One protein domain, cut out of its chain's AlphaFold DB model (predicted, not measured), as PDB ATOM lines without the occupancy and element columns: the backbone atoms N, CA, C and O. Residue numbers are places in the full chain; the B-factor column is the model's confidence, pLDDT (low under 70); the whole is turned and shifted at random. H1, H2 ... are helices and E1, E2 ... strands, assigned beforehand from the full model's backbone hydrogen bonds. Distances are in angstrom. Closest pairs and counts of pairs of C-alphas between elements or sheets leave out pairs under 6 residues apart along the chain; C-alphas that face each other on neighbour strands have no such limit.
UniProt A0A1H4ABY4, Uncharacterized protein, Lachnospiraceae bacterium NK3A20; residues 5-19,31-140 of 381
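AT A GLANCE: This is residues 5 to 19 and 31 to 140 of the 381 residues of an uncharacterized protein of Lachnospiraceae bacterium NK3A20 (UniProt A0A1H4ABY4). A long, narrow antiparallel sheet of three strands runs along one side of a cluster of four helices and makes the longest axis; H1, H2 and H4 only graze the sheet, and H3 lies away from it. At one end of the sheet the turn of the hairpin E2 and E3, residues 47 to 52, sticks out, and the cut lies toward the other end. The printed part has 125 residues, with E1, E2, E3, H1, H2, H3 and H4 along the chain, sheet order E1, E2, E3, and a mixed class of helices and strands. It is compact, with a radius of gyration of the C-alphas of 15.4 A, yet elongated in outline, spanning 55 by 33 by 26 A.

HOW THE PARTS SIT: E1, residues 5 to 15, is an edge strand, antiparallel to the inner strand E2, residues 33 to 48, at 173 degrees; N 8 and O 41 are 2.8 A apart, within hydrogen-bond range. E3, residues 51 to 60, the other edge strand, forms a hairpin with E2 at 165 degrees, with N 53 and O 46 at 2.8 A; it bends by 65 degrees at residue 54. H1, residues 71 to 78, grazes the sheet with residues 71 to 74; the closest C-alphas of E3 and H1 are those of Leu 58 and Lys 73, 6.6 A apart. H2, residues 82 to 97, grazes it with residues 92 to 97, C-alphas 36 and 96 being the closest to E2 at 6.0 A. H3, residues 106 to 113, is not on the sheet. It forms a helical hairpin with H2, touching residues 84 to 91 alone, at a shallow tilt of 31 degrees, opposite ways; the closest C-alphas are those of Ala 91 and Glu 107, 6.1 A. H1 and H3 only just touch, with 3 pairs of C-alphas within 8 A, the closest being Leu 77 and Leu 112 at 6.7 A. H4, residues 120 to 138, grazes the sheet with residues 125 to 132. With residues 121 to 126 alone it touches H1, about perpendicular at 74 degrees, C-alphas 77 and 122 being closest at 6.1 A. H2 and H4 are apart. The helix packing is mostly crossed, but only just: 1 of 3 pairs is at a shallow tilt. In H1, H2, H3 and H4 every O i to N i+4 pair is within hydrogen-bond range.

IN THESE COORDINATES: E1 starts at C-alpha 5, (6.998, 70.877, 163.400), and is 31.8 A long. E2 is 44.6 A long and E3 23.7 A. H1 and H3 are each 10.2 A, H2 22.8 A. H4 is 26.3 A long and ends at C-alpha 138, (13.546, 79.360, 149.699).

THE WHOLE: The C-alphas of Ile 31 and Gly 50, the two farthest apart, are 55.0 A apart. Residues 20 to 30 are not printed, and C-alphas 19 and 31 across the cut are 12.3 A apart. Of the links that are printed whole, none is long. Confidence is under 70 at residues 5 to 19 and 31 to 32; the mean pLDDT of the printed part is 85.1.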
ATOM      1  N   SER A   5       8.020  69.838 163.529       54.03
ATOM      2  CA  SER A   5       6.998  70.877 163.400       54.03
ATOM      3  C   SER A   5       5.832  70.323 162.585       54.03
ATOM      4  O   SER A   5       6.046  69.765 161.510       54.03
ATOM      5  N   LEU A   6       4.609  70.470 163.091       58.69
ATOM      6  CA  LEU A   6       3.386  70.104 162.383       58.69
ATOM      7  C   LEU A   6       2.599  71.378 162.091       58.69
ATOM      8  O   LEU A   6       2.146  72.050 163.017       58.69
ATOM      9  N   LEU A   7       2.405  71.661 160.810       59.25
ATOM     10  CA  LEU A   7       1.432  72.633 160.341       59.25
ATOM     11  C   LEU A   7       0.238  71.859 159.785       59.25
ATOM     12  O   LEU A   7       0.392  71.069 158.854       59.25
ATOM     13  N   ARG A   8      -0.937  72.054 160.378       66.75
ATOM     14  CA  ARG A   8      -2.206  71.548 159.862       66.75
ATOM     15  C   ARG A   8      -3.001  72.738 159.345       66.75
ATOM     16  O   ARG A   8      -3.226  73.693 160.078       66.75
ATOM     17  N   ILE A   9      -3.416  72.656 158.091       58.59
ATOM     18  CA  ILE A   9      -4.255  73.651 157.427       58.59
ATOM     19  C   ILE A   9      -5.502  72.919 156.945       58.59
ATOM     20  O   ILE A   9      -5.374  71.860 156.325       58.59
ATOM     21  N   LEU A  10      -6.685  73.460 157.233       63.69
ATOM     22  CA  LEU A  10      -7.924  73.002 156.615       63.69
ATOM     23  C   LEU A  10      -8.242  73.884 155.404       63.69
ATOM     24  O   LEU A  10      -8.038  75.100 155.417       63.69
ATOM     25  N   ILE A  11      -8.684  73.234 154.330       54.56
ATOM     26  CA  ILE A  11      -9.021  73.867 153.058       54.56
ATOM     27  C   ILE A  11     -10.456  73.481 152.732       54.56
ATOM     28  O   ILE A  11     -10.769  72.295 152.652       54.56
ATOM     29  N   GLU A  12     -11.313  74.470 152.504       63.22
ATOM     30  CA  GLU A  12     -12.684  74.251 152.038       63.22
ATOM     31  C   GLU A  12     -12.974  75.078 150.788       63.22
ATOM     32  O   GLU A  12     -12.308  76.075 150.500       63.22
ATOM     33  N   LYS A  13     -13.988  74.656 150.031       54.50
ATOM     34  CA  LYS A  13     -14.597  75.489 148.994       54.50
ATOM     35  C   LYS A  13     -15.739  76.266 149.637       54.50
ATOM     36  O   LYS A  13     -16.753  75.670 149.987       54.50
ATOM     37  N   SER A  14     -15.584  77.576 149.777       57.97
ATOM     38  CA  SER A  14     -16.640  78.461 150.266       57.97
ATOM     39  C   SER A  14     -17.347  79.147 149.090       57.97
ATOM     40  O   SER A  14     -16.701  79.474 148.090       57.97
ATOM     41  N   PRO A  15     -18.675  79.356 149.157       58.91
ATOM     42  CA  PRO A  15     -19.386  80.123 148.145       58.91
ATOM     43  C   PRO A  15     -18.929  81.583 148.190       58.91
ATOM     44  O   PRO A  15     -18.884  82.214 149.252       58.91
ATOM     45  N   ASP A  16     -18.591  82.116 147.026       56.19
ATOM     46  CA  ASP A  16     -18.161  83.485 146.818       56.19
ATOM     47  C   ASP A  16     -19.385  84.390 146.969       56.19
ATOM     48  O   ASP A  16     -20.194  84.575 146.059       56.19
ATOM     49  N   ARG A  17     -19.589  84.904 148.183       51.84
ATOM     50  CA  ARG A  17     -20.628  85.899 148.443       51.84
ATOM     51  C   ARG A  17     -20.150  87.228 147.874       51.84
ATOM     52  O   ARG A  17     -19.653  88.075 148.614       51.84
ATOM     53  N   ILE A  18     -20.302  87.414 146.564       45.78
ATOM     54  CA  ILE A  18     -20.296  88.753 145.979       45.78
ATOM     55  C   ILE A  18     -21.390  89.522 146.738       45.78
ATOM     56  O   ILE A  18     -22.529  89.045 146.778       45.78
ATOM     57  N   PRO A  19     -21.081  90.641 147.421       41.44
ATOM     58  CA  PRO A  19     -22.124  91.427 148.063       41.44
ATOM     59  C   PRO A  19     -23.150  91.787 146.983       41.44
ATOM     60  O   PRO A  19     -22.730  92.179 145.890       41.44
ATOM     61  N   ILE A  31     -23.242  80.353 141.436       59.44
ATOM     62  CA  ILE A  31     -22.518  80.339 142.705       59.44
ATOM     63  C   ILE A  31     -21.054  80.078 142.365       59.44
ATOM     64  O   ILE A  31     -20.640  78.935 142.168       59.44
ATOM     65  N   ASN A  32     -20.267  81.146 142.286       66.81
ATOM     66  CA  ASN A  32     -18.822  81.029 142.223       66.81
ATOM     67  C   ASN A  32     -18.328  80.461 143.552       66.81
ATOM     68  O   ASN A  32     -18.807  80.837 144.619       66.81
ATOM     69  N   TYR A  33     -17.392  79.521 143.497       71.62
ATOM     70  CA  TYR A  33     -16.761  78.949 144.682       71.62
ATOM     71  C   TYR A  33     -15.319  79.420 144.738       71.62
ATOM     72  O   TYR A  33     -14.609  79.380 143.733       71.62
ATOM     73  N   ARG A  34     -14.863  79.799 145.927       74.31
ATOM     74  CA  ARG A  34     -13.463  80.117 146.191       74.31
ATOM     75  C   ARG A  34     -12.872  79.122 147.173       74.31
ATOM     76  O   ARG A  34     -13.558  78.569 148.029       74.31
ATOM     77  N   VAL A  35     -11.572  78.902 147.055       79.75
ATOM     78  CA  VAL A  35     -10.823  78.141 148.054       79.75
ATOM     79  C   VAL A  35     -10.649  79.026 149.283       79.75
ATOM     80  O   VAL A  35     -10.282  80.184 149.145       79.75
ATOM     81  N   GLN A  36     -10.896  78.518 150.481       80.62
ATOM     82  CA  GLN A  36     -10.653  79.244 151.722       80.62
ATOM     83  C   GLN A  36      -9.763  78.416 152.644       80.62
ATOM     84  O   GLN A  36      -9.977  77.219 152.831       80.62
ATOM     85  N   LEU A  37      -8.757  79.087 153.207       84.50
ATOM     86  CA  LEU A  37      -7.903  78.561 154.265       84.50
ATOM     87  C   LEU A  37      -8.525  78.952 155.605       84.50
ATOM     88  O   LEU A  37      -8.858  80.123 155.813       84.50
ATOM     89  N   TYR A  38      -8.708  77.980 156.490       83.50
ATOM     90  CA  TYR A  38      -9.292  78.187 157.813       83.50
ATOM     91  C   TYR A  38      -8.696  77.202 158.825       83.50
ATOM     92  O   TYR A  38      -7.990  76.262 158.450       83.50
ATOM     93  N   ASP A  39      -8.954  77.462 160.110       86.75
ATOM     94  CA  ASP A  39      -8.542  76.622 161.242       86.75
ATOM     95  C   ASP A  39      -7.077  76.162 161.153       86.75
ATOM     96  O   ASP A  39      -6.742  74.981 161.273       86.75
ATOM     97  N   GLU A  40      -6.184  77.119 160.898       91.50
ATOM     98  CA  GLU A  40      -4.753  76.881 160.840       91.50
ATOM     99  C   GLU A  40      -4.234  76.546 162.238       91.50
ATOM    100  O   GLU A  40      -4.373  77.324 163.184       91.50
ATOM    101  N   VAL A  41      -3.591  75.384 162.352       91.81
ATOM    102  CA  VAL A  41      -2.970  74.922 163.589       91.81
ATOM    103  C   VAL A  41      -1.487  74.695 163.348       91.81
ATOM    104  O   VAL A  41      -1.079  73.776 162.633       91.81
ATOM    105  N   LEU A  42      -0.665  75.509 163.996       92.06
ATOM    106  CA  LEU A  42       0.772  75.336 164.074       92.06
ATOM    107  C   LEU A  42       1.150  74.768 165.439       92.06
ATOM    108  O   LEU A  42       0.933  75.396 166.476       92.06
ATOM    109  N   GLY A  43       1.782  73.599 165.436       90.25
ATOM    110  CA  GLY A  43       2.383  72.994 166.617       90.25
ATOM    111  C   GLY A  43       3.828  72.583 166.372       90.25
ATOM    112  O   GLY A  43       4.239  72.302 165.246       90.25
ATOM    113  N   TYR A  44       4.615  72.505 167.438       88.69
ATOM    114  CA  TYR A  44       6.002  72.064 167.347       88.69
ATOM    115  C   TYR A  44       6.412  71.218 168.544       88.69
ATOM    116  O   TYR A  44       5.819  71.267 169.620       88.69
ATOM    117  N   SER A  45       7.460  70.434 168.332       87.81
ATOM    118  CA  SER A  45       8.253  69.774 169.359       87.81
ATOM    119  C   SER A  45       9.717  70.159 169.171       87.81
ATOM    120  O   SER A  45      10.141  70.486 168.061       87.81
ATOM    121  N   TYR A  46      10.495  70.137 170.249       85.19
ATOM    122  CA  TYR A  46      11.908  70.499 170.197       85.19
ATOM    123  C   TYR A  46      12.745  69.546 171.038       85.19
ATOM    124  O   TYR A  46      12.357  69.150 172.137       85.19
ATOM    125  N   ASN A  47      13.906  69.189 170.522       83.88
ATOM    126  CA  ASN A  47      14.906  68.365 171.164       83.88
ATOM    127  C   ASN A  47      16.285  68.793 170.641       83.88
ATOM    128  O   ASN A  47      16.735  68.346 169.585       83.88
ATOM    129  N   GLY A  48      16.934  69.695 171.368       81.25
ATOM    130  CA  GLY A  48      18.225  70.276 170.999       81.25
ATOM    131  C   GLY A  48      18.808  71.071 172.163       81.25
ATOM    132  O   GLY A  48      18.069  71.478 173.054       81.25
ATOM    133  N   ASP A  49      20.126  71.255 172.195       78.12
ATOM    134  CA  ASP A  49      20.825  72.096 173.186       78.12
ATOM    135  C   ASP A  49      20.480  71.785 174.658       78.12
ATOM    136  O   ASP A  49      20.339  72.676 175.491       78.12
ATOM    137  N   GLY A  50      20.260  70.506 174.985       80.69
ATOM    138  CA  GLY A  50      19.842  70.078 176.328       80.69
ATOM    139  C   GLY A  50      18.397  70.444 176.705       80.69
ATOM    140  O   GLY A  50      17.932  70.069 177.781       80.69
ATOM    141  N   ARG A  51      17.651  71.116 175.819       83.44
ATOM    142  CA  ARG A  51      16.241  71.475 175.986       83.44
ATOM    143  C   ARG A  51      15.348  70.487 175.241       83.44
ATOM    144  O   ARG A  51      15.512  70.230 174.049       83.44
ATOM    145  N   ARG A  52      14.334  69.977 175.943       85.44
ATOM    146  CA  ARG A  52      13.310  69.097 175.371       85.44
ATOM    147  C   ARG A  52      11.919  69.672 175.606       85.44
ATOM    148  O   ARG A  52      11.489  69.815 176.745       85.44
ATOM    149  N   ILE A  53      11.209  69.957 174.522       85.94
ATOM    150  CA  ILE A  53       9.835  70.456 174.507       85.94
ATOM    151  C   ILE A  53       8.958  69.375 173.877       85.94
ATOM    152  O   ILE A  53       9.193  68.941 172.745       85.94
ATOM    153  N   ARG A  54       7.958  68.905 174.630       86.25
ATOM    154  CA  ARG A  54       6.940  67.982 174.104       86.25
ATOM    155  C   ARG A  54       6.107  68.692 173.039       86.25
ATOM    156  O   ARG A  54       5.962  69.906 173.092       86.25
ATOM    157  N   LYS A  55       5.548  67.928 172.097       86.12
ATOM    158  CA  LYS A  55       4.688  68.482 171.049       86.12
ATOM    159  C   LYS A  55       3.541  69.278 171.676       86.12
ATOM    160  O   LYS A  55       2.788  68.727 172.474       86.12
ATOM    161  N   GLY A  56       3.436  70.549 171.310       86.62
ATOM    162  CA  GLY A  56       2.401  71.459 171.786       86.62
ATOM    163  C   GLY A  56       1.954  72.414 170.686       86.62
ATOM    164  O   GLY A  56       2.662  72.612 169.696       86.62
ATOM    165  N   THR A  57       0.765  72.982 170.860       90.69
ATOM    166  CA  THR A  57       0.191  73.974 169.946       90.69
ATOM    167  C   THR A  57       0.793  75.348 170.222       90.69
ATOM    168  O   THR A  57       0.819  75.801 171.367       90.69
ATOM    169  N   LEU A  58       1.288  75.998 169.171       91.75
ATOM    170  CA  LEU A  58       1.792  77.369 169.201       91.75
ATOM    171  C   LEU A  58       0.693  78.359 168.809       91.75
ATOM    172  O   LEU A  58       0.466  79.323 169.533       91.75
ATOM    173  N   ILE A  59       0.021  78.102 167.684       94.00
ATOM    174  CA  ILE A  59      -1.068  78.923 167.149       94.00
ATOM    175  C   ILE A  59      -2.174  77.986 166.669       94.00
ATOM    176  O   ILE A  59      -1.902  77.060 165.916       94.00
ATOM    177  N   ASP A  60      -3.406  78.237 167.090       93.56
ATOM    178  CA  ASP A  60      -4.626  77.591 166.610       93.56
ATOM    179  C   ASP A  60      -5.666  78.669 166.315       93.56
ATOM    180  O   ASP A  60      -6.163  79.339 167.226       93.56
ATOM    181  N   THR A  61      -5.969  78.876 165.034       91.75
ATOM    182  CA  THR A  61      -6.908  79.910 164.593       91.75
ATOM    183  C   THR A  61      -8.356  79.429 164.542       91.75
ATOM    184  O   THR A  61      -9.212  80.229 164.158       91.75
ATOM    185  N   GLY A  62      -8.645  78.171 164.898       85.38
ATOM    186  CA  GLY A  62      -9.979  77.576 164.768       85.38
ATOM    187  C   GLY A  62     -11.005  78.092 165.772       85.38
ATOM    188  O   GLY A  62     -12.212  77.986 165.570       85.38
ATOM    189  N   ASN A  63     -10.545  78.734 166.847       77.62
ATOM    190  CA  ASN A  63     -11.442  79.457 167.736       77.62
ATOM    191  C   ASN A  63     -11.925  80.758 167.064       77.62
ATOM    192  O   ASN A  63     -11.123  81.610 166.677       77.62
ATOM    193  N   THR A  64     -13.244  80.925 166.947       71.00
ATOM    194  CA  THR A  64     -13.886  82.114 166.361       71.00
ATOM    195  C   THR A  64     -13.947  83.313 167.307       71.00
ATOM    196  O   THR A  64     -14.107  84.439 166.843       71.00
ATOM    197  N   GLN A  65     -13.805  83.103 168.618       77.25
ATOM    198  CA  GLN A  65     -13.840  84.166 169.631       77.25
ATOM    199  C   GLN A  65     -12.470  84.815 169.861       77.25
ATOM    200  O   GLN A  65     -12.398  85.955 170.315       77.25
ATOM    201  N   LEU A  66     -11.392  84.101 169.531       84.12
ATOM    202  CA  LEU A  66     -10.013  84.558 169.682       84.12
ATOM    203  C   LEU A  66      -9.350  84.742 168.314       84.12
ATOM    204  O   LEU A  66      -9.734  84.136 167.311       84.12
ATOM    205  N   ILE A  67      -8.287  85.547 168.272       90.50
ATOM    206  CA  ILE A  67      -7.426  85.616 167.084       90.50
ATOM    207  C   ILE A  67      -6.759  84.250 166.880       90.50
ATOM    208  O   ILE A  67      -6.910  83.648 165.814       90.50
ATOM    209  N   PHE A  68      -6.105  83.732 167.923       93.56
ATOM    210  CA  PHE A  68      -5.690  82.337 168.024       93.56
ATOM    211  C   PHE A  68      -5.538  81.900 169.485       93.56
ATOM    212  O   PHE A  68      -5.346  82.724 170.377       93.56
ATOM    213  N   ALA A  69      -5.594  80.591 169.713       92.19
ATOM    214  CA  ALA A  69      -5.250  79.948 170.975       92.19
ATOM    215  C   ALA A  69      -3.850  79.295 170.894       92.19
ATOM    216  O   ALA A  69      -3.402  78.958 169.796       92.19
ATOM    217  N   PRO A  70      -3.157  79.063 172.025       93.31
ATOM    218  CA  PRO A  70      -3.510  79.473 173.391       93.31
ATOM    219  C   PRO A  70      -3.348  80.985 173.639       93.31
ATOM    220  O   PRO A  70      -2.411  81.594 173.129       93.31
ATOM    221  N   GLU A  71      -4.188  81.575 174.499       91.56
ATOM    222  CA  GLU A  71      -4.102  83.007 174.861       91.56
ATOM    223  C   GLU A  71      -2.747  83.388 175.467       91.56
ATOM    224  O   GLU A  71      -2.211  84.447 175.162       91.56
ATOM    225  N   SER A  72      -2.129  82.497 176.246       91.94
ATOM    226  CA  SER A  72      -0.786  82.729 176.794       91.94
ATOM    227  C   SER A  72       0.274  82.920 175.707       91.94
ATOM    228  O   SER A  72       1.211  83.694 175.888       91.94
ATOM    229  N   LYS A  73       0.128  82.248 174.555       92.69
ATOM    230  CA  LYS A  73       1.010  82.432 173.397       92.69
ATOM    231  C   LYS A  73       0.679  83.707 172.636       92.69
ATOM    232  O   LYS A  73       1.599  84.354 172.151       92.69
ATOM    233  N   TYR A  74      -0.593  84.090 172.570       94.31
ATOM    234  CA  TYR A  74      -0.983  85.389 172.029       94.31
ATOM    235  C   TYR A  74      -0.372  86.535 172.844       94.31
ATOM    236  O   TYR A  74       0.321  87.377 172.278       94.31
ATOM    237  N   GLU A  75      -0.552  86.529 174.168       93.25
ATOM    238  CA  GLU A  75       0.002  87.555 175.057       93.25
ATOM    239  C   GLU A  75       1.535  87.591 174.997       93.25
ATOM    240  O   GLU A  75       2.113  88.674 174.976       93.25
ATOM    241  N   LEU A  76       2.200  86.432 174.900       93.62
ATOM    242  CA  LEU A  76       3.653  86.361 174.711       93.62
ATOM    243  C   LEU A  76       4.099  87.018 173.395       93.62
ATOM    244  O   LEU A  76       5.110  87.715 173.372       93.62
ATOM    245  N   LEU A  77       3.374  86.764 172.299       94.00
ATOM    246  CA  LEU A  77       3.758  87.199 170.954       94.00
ATOM    247  C   LEU A  77       3.328  88.623 170.604       94.00
ATOM    248  O   LEU A  77       3.962  89.202 169.735       94.00
ATOM    249  N   PHE A  78       2.273  89.164 171.215       94.19
ATOM    250  CA  PHE A  78       1.664  90.447 170.821       94.19
ATOM    251  C   PHE A  78       1.279  91.350 172.006       94.19
ATOM    252  O   PHE A  78       0.780  92.463 171.812       94.19
ATOM    253  N   GLY A  79       1.480  90.890 173.243       90.25
ATOM    254  CA  GLY A  79       1.107  91.627 174.447       90.25
ATOM    255  C   GLY A  79      -0.406  91.831 174.597       90.25
ATOM    256  O   GLY A  79      -1.225  91.068 174.087       90.25
ATOM    257  N   LYS A  80      -0.781  92.890 175.327       89.75
ATOM    258  CA  LYS A  80      -2.179  93.244 175.664       89.75
ATOM    259  C   LYS A  80      -2.693  94.482 174.921       89.75
ATOM    260  O   LYS A  80      -3.654  95.113 175.355       89.75
ATOM    261  N   SER A  81      -2.042  94.864 173.822       90.06
ATOM    262  CA  SER A  81      -2.443  96.043 173.051       90.06
ATOM    263  C   SER A  81      -3.761  95.795 172.315       90.06
ATOM    264  O   SER A  81      -3.840  94.954 171.417       90.06
ATOM    265  N   GLY A  82      -4.791  96.572 172.663       89.00
ATOM    266  CA  GLY A  82      -6.083  96.529 171.976       89.00
ATOM    267  C   GLY A  82      -5.988  96.925 170.500       89.00
ATOM    268  O   GLY A  82      -6.731  96.396 169.677       89.00
ATOM    269  N   GLU A  83      -5.044  97.796 170.132       92.06
ATOM    270  CA  GLU A  83      -4.834  98.187 168.734       92.06
ATOM    271  C   GLU A  83      -4.253  97.045 167.895       92.06
ATOM    272  O   GLU A  83      -4.746  96.778 166.800       92.06
ATOM    273  N   VAL A  84      -3.235  96.346 168.419       92.81
ATOM    274  CA  VAL A  84      -2.641  95.168 167.759       92.81
ATOM    275  C   VAL A  84      -3.705  94.085 167.591       92.81
ATOM    276  O   VAL A  84      -3.844  93.519 166.508       92.81
ATOM    277  N   TYR A  85      -4.525  93.869 168.625       93.69
ATOM    278  CA  TYR A  85      -5.642  92.927 168.576       93.69
ATOM    279  C   TYR A  85      -6.621  93.252 167.439       93.69
ATOM    280  O   TYR A  85      -6.948  92.385 166.630       93.69
ATOM    281  N   GLN A  86      -7.057  94.509 167.323       92.62
ATOM    282  CA  GLN A  86      -7.966  94.930 166.251       92.62
ATOM    283  C   GLN A  86      -7.343  94.745 164.859       92.62
ATOM    284  O   GLN A  86      -7.996  94.211 163.963       92.62
ATOM    285  N   ARG A  87      -6.069  95.120 164.673       94.44
ATOM    286  CA  ARG A  87      -5.372  94.945 163.386       94.44
ATOM    287  C   ARG A  87      -5.244  93.475 162.991       94.44
ATOM    288  O   ARG A  87      -5.507  93.133 161.839       94.44
ATOM    289  N   LEU A  88      -4.911  92.601 163.938       94.69
ATOM    290  CA  LEU A  88      -4.820  91.159 163.703       94.69
ATOM    291  C   LEU A  88      -6.189  90.517 163.433       94.69
ATOM    292  O   LEU A  88      -6.282  89.616 162.602       94.69
ATOM    293  N   LEU A  89      -7.262  90.999 164.068       92.69
ATOM    294  CA  LEU A  89      -8.624  90.538 163.788       92.69
ATOM    295  C   LEU A  89      -9.050  90.885 162.351       92.69
ATOM    296  O   LEU A  89      -9.578  90.032 161.636       92.69
ATOM    297  N   VAL A  90      -8.760  92.112 161.904       92.50
ATOM    298  CA  VAL A  90      -8.984  92.536 160.512       92.50
ATOM    299  C   VAL A  90      -8.133  91.704 159.553       92.50
ATOM    300  O   VAL A  90      -8.644  91.227 158.541       92.50
ATOM    301  N   ALA A  91      -6.860  91.472 159.882       93.25
ATOM    302  CA  ALA A  91      -5.977  90.638 159.077       93.25
ATOM    303  C   ALA A  91      -6.524  89.210 158.921       93.25
ATOM    304  O   ALA A  91      -6.565  88.720 157.797       93.25
ATOM    305  N   LYS A  92      -7.031  88.586 159.995       91.56
ATOM    306  CA  LYS A  92      -7.646  87.243 159.962       91.56
ATOM    307  C   LYS A  92      -8.848  87.182 159.017       91.56
ATOM    308  O   LYS A  92      -8.967  86.244 158.229       91.56
ATOM    309  N   ALA A  93      -9.717  88.192 159.050       89.19
ATOM    310  CA  ALA A  93     -10.859  88.279 158.137       89.19
ATOM    311  C   ALA A  93     -10.417  88.480 156.674       89.19
ATOM    312  O   ALA A  93     -10.946  87.839 155.765       89.19
ATOM    313  N   MET A  94      -9.419  89.336 156.445       90.12
ATOM    314  CA  MET A  94      -8.874  89.614 155.113       90.12
ATOM    315  C   MET A  94      -8.180  88.389 154.512       90.12
ATOM    316  O   MET A  94      -8.408  88.060 153.352       90.12
ATOM    317  N   THR A  95      -7.341  87.685 155.272       91.12
ATOM    318  CA  THR A  95      -6.617  86.505 154.774       91.12
ATOM    319  C   THR A  95      -7.578  85.385 154.398       91.12
ATOM    320  O   THR A  95      -7.428  84.805 153.323       91.12
ATOM    321  N   ALA A  96      -8.632  85.177 155.193       85.81
ATOM    322  CA  ALA A  96      -9.723  84.268 154.860       85.81
ATOM    323  C   ALA A  96     -10.451  84.675 153.562       85.81
ATOM    324  O   ALA A  96     -10.740  83.822 152.724       85.81
ATOM    325  N   ALA A  97     -10.705  85.974 153.359       85.38
ATOM    326  CA  ALA A  97     -11.353  86.481 152.149       85.38
ATOM    327  C   ALA A  97     -10.496  86.342 150.879       85.38
ATOM    328  O   ALA A  97     -11.047  86.170 149.796       85.38
ATOM    329  N   PHE A  98      -9.168  86.403 151.006       87.06
ATOM    330  CA  PHE A  98      -8.223  86.316 149.884       87.06
ATOM    331  C   PHE A  98      -7.570  84.940 149.717       87.06
ATOM    332  O   PHE A  98      -6.583  84.837 148.990       87.06
ATOM    333  N   SER A  99      -8.063  83.900 150.395       87.88
ATOM    334  CA  SER A  99      -7.498  82.545 150.291       87.88
ATOM    335  C   SER A  99      -6.013  82.481 150.684       87.88
ATOM    336  O   SER A  99      -5.236  81.730 150.098       87.88
ATOM    337  N   ARG A 100      -5.596  83.291 151.667       90.88
ATOM    338  CA  ARG A 100      -4.214  83.362 152.170       90.88
ATOM    339  C   ARG A 100      -4.129  82.807 153.589       90.88
ATOM    340  O   ARG A 100      -5.073  82.943 154.361       90.88
ATOM    341  N   SER A 101      -2.978  82.231 153.937       91.56
ATOM    342  CA  SER A 101      -2.688  81.850 155.324       91.56
ATOM    343  C   SER A 101      -2.637  83.096 156.202       91.56
ATOM    344  O   SER A 101      -1.990  84.080 155.843       91.56
ATOM    345  N   PHE A 102      -3.297  83.040 157.354       93.88
ATOM    346  CA  PHE A 102      -3.216  84.049 158.396       93.88
ATOM    347  C   PHE A 102      -1.857  84.020 159.098       93.88
ATOM    348  O   PHE A 102      -1.216  85.068 159.210       93.88
ATOM    349  N   ILE A 103      -1.384  82.834 159.509       94.31
ATOM    350  CA  ILE A 103      -0.138  82.662 160.282       94.31
ATOM    351  C   ILE A 103       1.078  83.192 159.510       94.31
ATOM    352  O   ILE A 103       1.984  83.784 160.095       94.31
ATOM    353  N   PHE A 104       1.087  83.014 158.187       93.25
ATOM    354  CA  PHE A 104       2.181  83.446 157.313       93.25
ATOM    355  C   PHE A 104       1.846  84.706 156.502       93.25
ATOM    356  O   PHE A 104       2.557  85.047 155.555       93.25
ATOM    357  N   SER A 105       0.773  85.415 156.865       94.38
ATOM    358  CA  SER A 105       0.397  86.670 156.214       94.38
ATOM    359  C   SER A 105       1.422  87.774 156.477       94.38
ATOM    360  O   SER A 105       2.095  87.811 157.512       94.38
ATOM    361  N   ARG A 106       1.526  88.724 155.541       93.75
ATOM    362  CA  ARG A 106       2.402  89.893 155.708       93.75
ATOM    363  C   ARG A 106       1.988  90.698 156.936       93.75
ATOM    364  O   ARG A 106       2.849  91.192 157.653       93.75
ATOM    365  N   GLU A 107       0.686  90.812 157.147       95.19
ATOM    366  CA  GLU A 107       0.044  91.525 158.236       95.19
ATOM    367  C   GLU A 107       0.464  90.916 159.586       95.19
ATOM    368  O   GLU A 107       1.075  91.613 160.398       95.19
ATOM    369  N   PHE A 108       0.280  89.603 159.774       95.50
ATOM    370  CA  PHE A 108       0.703  88.888 160.986       95.50
ATOM    371  C   PHE A 108       2.209  89.016 161.248       95.50
ATOM    372  O   PHE A 108       2.635  89.368 162.349       95.50
ATOM    373  N   LEU A 109       3.033  88.776 160.223       95.31
ATOM    374  CA  LEU A 109       4.490  88.830 160.354       95.31
ATOM    375  C   LEU A 109       4.996  90.248 160.631       95.31
ATOM    376  O   LEU A 109       5.983  90.414 161.342       95.31
ATOM    377  N   SER A 110       4.341  91.276 160.086       94.75
ATOM    378  CA  SER A 110       4.713  92.669 160.341       94.75
ATOM    379  C   SER A 110       4.468  93.070 161.794       94.75
ATOM    380  O   SER A 110       5.364  93.646 162.408       94.75
ATOM    381  N   GLU A 111       3.326  92.682 162.372       94.62
ATOM    382  CA  GLU A 111       3.037  92.916 163.791       94.62
ATOM    383  C   GLU A 111       4.013  92.146 164.687       94.62
ATOM    384  O   GLU A 111       4.521  92.712 165.651       94.62
ATOM    385  N   LEU A 112       4.334  90.889 164.346       94.25
ATOM    386  CA  LEU A 112       5.285  90.064 165.102       94.25
ATOM    387  C   LEU A 112       6.706  90.647 165.075       94.25
ATOM    388  O   LEU A 112       7.412  90.632 166.080       94.25
ATOM    389  N   ARG A 113       7.149  91.147 163.917       94.12
ATOM    390  CA  ARG A 113       8.475  91.765 163.747       94.12
ATOM    391  C   ARG A 113       8.574  93.147 164.387       94.12
ATOM    392  O   ARG A 113       9.691  93.576 164.647       94.12
ATOM    393  N   GLY A 114       7.442  93.820 164.592       91.62
ATOM    394  CA  GLY A 114       7.359  95.120 165.254       91.62
ATOM    395  C   GLY A 114       7.314  95.050 166.781       91.62
ATOM    396  O   GLY A 114       7.402  96.097 167.416       91.62
ATOM    397  N   GLN A 115       7.173  93.859 167.373       90.25
ATOM    398  CA  GLN A 115       7.237  93.712 168.825       90.25
ATOM    399  C   GLN A 115       8.673  93.822 169.331       90.25
ATOM    400  O   GLN A 115       9.581  93.188 168.790       90.25
ATOM    401  N   ASP A 116       8.834  94.570 170.417       86.88
ATOM    402  CA  ASP A 116      10.069  94.664 171.185       86.88
ATOM    403  C   ASP A 116       9.870  93.905 172.504       86.88
ATOM    404  O   ASP A 116       9.185  94.377 173.415       86.88
ATOM    405  N   ASN A 117      10.344  92.659 172.551       87.38
ATOM    406  CA  ASN A 117      10.186  91.769 173.697       87.38
ATOM    407  C   ASN A 117      11.456  90.925 173.885       87.38
ATOM    408  O   ASN A 117      11.744  90.029 173.089       87.38
ATOM    409  N   ASP A 118      12.185  91.194 174.967       88.44
ATOM    410  CA  ASP A 118      13.438  90.513 175.315       88.44
ATOM    411  C   ASP A 118      13.238  89.117 175.936       88.44
ATOM    412  O   ASP A 118      14.215  88.438 176.265       88.44
ATOM    413  N   ASP A 119      11.994  88.654 176.109       92.19
ATOM    414  CA  ASP A 119      11.715  87.317 176.632       92.19
ATOM    415  C   ASP A 119      12.377  86.239 175.735       92.19
ATOM    416  O   ASP A 119      12.099  86.153 174.527       92.19
ATOM    417  N   PRO A 120      13.243  85.365 176.292       90.56
ATOM    418  CA  PRO A 120      13.848  84.267 175.542       90.56
ATOM    419  C   PRO A 120      12.817  83.348 174.874       90.56
ATOM    420  O   PRO A 120      13.077  82.780 173.809       90.56
ATOM    421  N   GLU A 121      11.638  83.182 175.478       90.94
ATOM    422  CA  GLU A 121      10.542  82.402 174.920       90.94
ATOM    423  C   GLU A 121       9.888  83.112 173.727       90.94
ATOM    424  O   GLU A 121       9.572  82.448 172.733       90.94
ATOM    425  N   PHE A 122       9.745  84.440 173.765       93.81
ATOM    426  CA  PHE A 122       9.303  85.225 172.610       93.81
ATOM    427  C   PHE A 122      10.273  85.044 171.440       93.81
ATOM    428  O   PHE A 122       9.865  84.615 170.358       93.81
ATOM    429  N   THR A 123      11.569  85.267 171.684       92.31
ATOM    430  CA  THR A 123      12.613  85.138 170.656       92.31
ATOM    431  C   THR A 123      12.627  83.735 170.048       92.31
ATOM    432  O   THR A 123      12.702  83.576 168.828       92.31
ATOM    433  N   PHE A 124      12.494  82.700 170.881       90.69
ATOM    434  CA  PHE A 124      12.445  81.315 170.423       90.69
ATOM    435  C   PHE A 124      11.232  81.027 169.519       90.69
ATOM    436  O   PHE A 124      11.405  80.467 168.436       90.69
ATOM    437  N   ASN A 125      10.016  81.429 169.912       91.00
ATOM    438  CA  ASN A 125       8.815  81.199 169.094       91.00
ATOM    439  C   ASN A 125       8.824  82.039 167.805       91.00
ATOM    440  O   ASN A 125       8.456  81.535 166.743       91.00
ATOM    441  N   ARG A 126       9.309  83.287 167.869       93.00
ATOM    442  CA  ARG A 126       9.510  84.136 166.688       93.00
ATOM    443  C   ARG A 126      10.464  83.479 165.692       93.00
ATOM    444  O   ARG A 126      10.154  83.412 164.507       93.00
ATOM    445  N   ASN A 127      11.581  82.923 166.166       91.44
ATOM    446  CA  ASN A 127      12.542  82.227 165.308       91.44
ATOM    447  C   ASN A 127      11.949  80.980 164.636       91.44
ATOM    448  O   ASN A 127      12.285  80.706 163.486       91.44
ATOM    449  N   ILE A 128      11.049  80.242 165.301       90.62
ATOM    450  CA  ILE A 128      10.330  79.115 164.678       90.62
ATOM    451  C   ILE A 128       9.500  79.604 163.485       90.62
ATOM    452  O   ILE A 128       9.599  79.035 162.399       90.62
ATOM    453  N   LEU A 129       8.721  80.675 163.669       92.69
ATOM    454  CA  LEU A 129       7.883  81.246 162.611       92.69
ATOM    455  C   LEU A 129       8.726  81.757 161.438       92.69
ATOM    456  O   LEU A 129       8.466  81.393 160.294       92.69
ATOM    457  N   GLU A 130       9.784  82.523 161.713       92.44
ATOM    458  CA  GLU A 130      10.689  83.022 160.669       92.44
ATOM    459  C   GLU A 130      11.390  81.882 159.921       92.44
ATOM    460  O   GLU A 130      11.522  81.924 158.697       92.44
ATOM    461  N   ARG A 131      11.786  80.813 160.624       91.25
ATOM    462  CA  ARG A 131      12.398  79.639 159.995       91.25
ATOM    463  C   ARG A 131      11.430  78.915 159.062       91.25
ATOM    464  O   ARG A 131      11.869  78.421 158.022       91.25
ATOM    465  N   MET A 132      10.143  78.854 159.409       91.12
ATOM    466  CA  MET A 132       9.100  78.291 158.545       91.12
ATOM    467  C   MET A 132       8.819  79.171 157.327       91.12
ATOM    468  O   MET A 132       8.697  78.647 156.223       91.12
ATOM    469  N   VAL A 133       8.788  80.497 157.501       91.81
ATOM    470  CA  VAL A 133       8.688  81.455 156.386       91.81
ATOM    471  C   VAL A 133       9.870  81.279 155.434       91.81
ATOM    472  O   VAL A 133       9.692  81.190 154.222       91.81
ATOM    473  N   GLN A 134      11.082  81.168 155.977       89.38
ATOM    474  CA  GLN A 134      12.278  80.890 155.191       89.38
ATOM    475  C   GLN A 134      12.163  79.549 154.456       89.38
ATOM    476  O   GLN A 134      12.459  79.483 153.266       89.38
ATOM    477  N   TYR A 135      11.701  78.495 155.133       90.75
ATOM    478  CA  TYR A 135      11.515  77.187 154.512       90.75
ATOM    479  C   TYR A 135      10.560  77.264 153.311       90.75
ATOM    480  O   TYR A 135      10.927  76.864 152.209       90.75
ATOM    481  N   GLY A 136       9.378  77.858 153.495       88.88
ATOM    482  CA  GLY A 136       8.380  77.992 152.433       88.88
ATOM    483  C   GLY A 136       8.847  78.842 151.249       88.88
ATOM    484  O   GLY A 136       8.521  78.524 150.113       88.88
ATOM    485  N   ASN A 137       9.640  79.889 151.496       85.56
ATOM    486  CA  ASN A 137      10.061  80.816 150.443       85.56
ATOM    487  C   ASN A 137      11.299  80.358 149.663       85.56
ATOM    488  O   ASN A 137      11.452  80.741 148.506       85.56
ATOM    489  N   ILE A 138      12.227  79.631 150.298       85.81
ATOM    490  CA  ILE A 138      13.546  79.360 149.699       85.81
ATOM    491  C   ILE A 138      14.058  77.921 149.848       85.81
ATOM    492  O   ILE A 138      15.214  77.637 149.498       85.81
ATOM    493  N   GLU A 139      13.264  77.013 150.414       89.75
ATOM    494  CA  GLU A 139      13.643  75.605 150.604       89.75
ATOM    495  C   GLU A 139      12.559  74.604 150.205       89.75
ATOM    496  O   GLU A 139      12.879  73.429 150.061       89.75
ATOM    497  N   LEU A 140      11.322  75.047 149.979       91.19
ATOM    498  CA  LEU A 140      10.248  74.237 149.422       91.19
ATOM    499  C   LEU A 140      10.056  74.569 147.941       91.19
ATOM    500  O   LEU A 140       9.696  75.689 147.588       91.19
TER     501      LEU A 140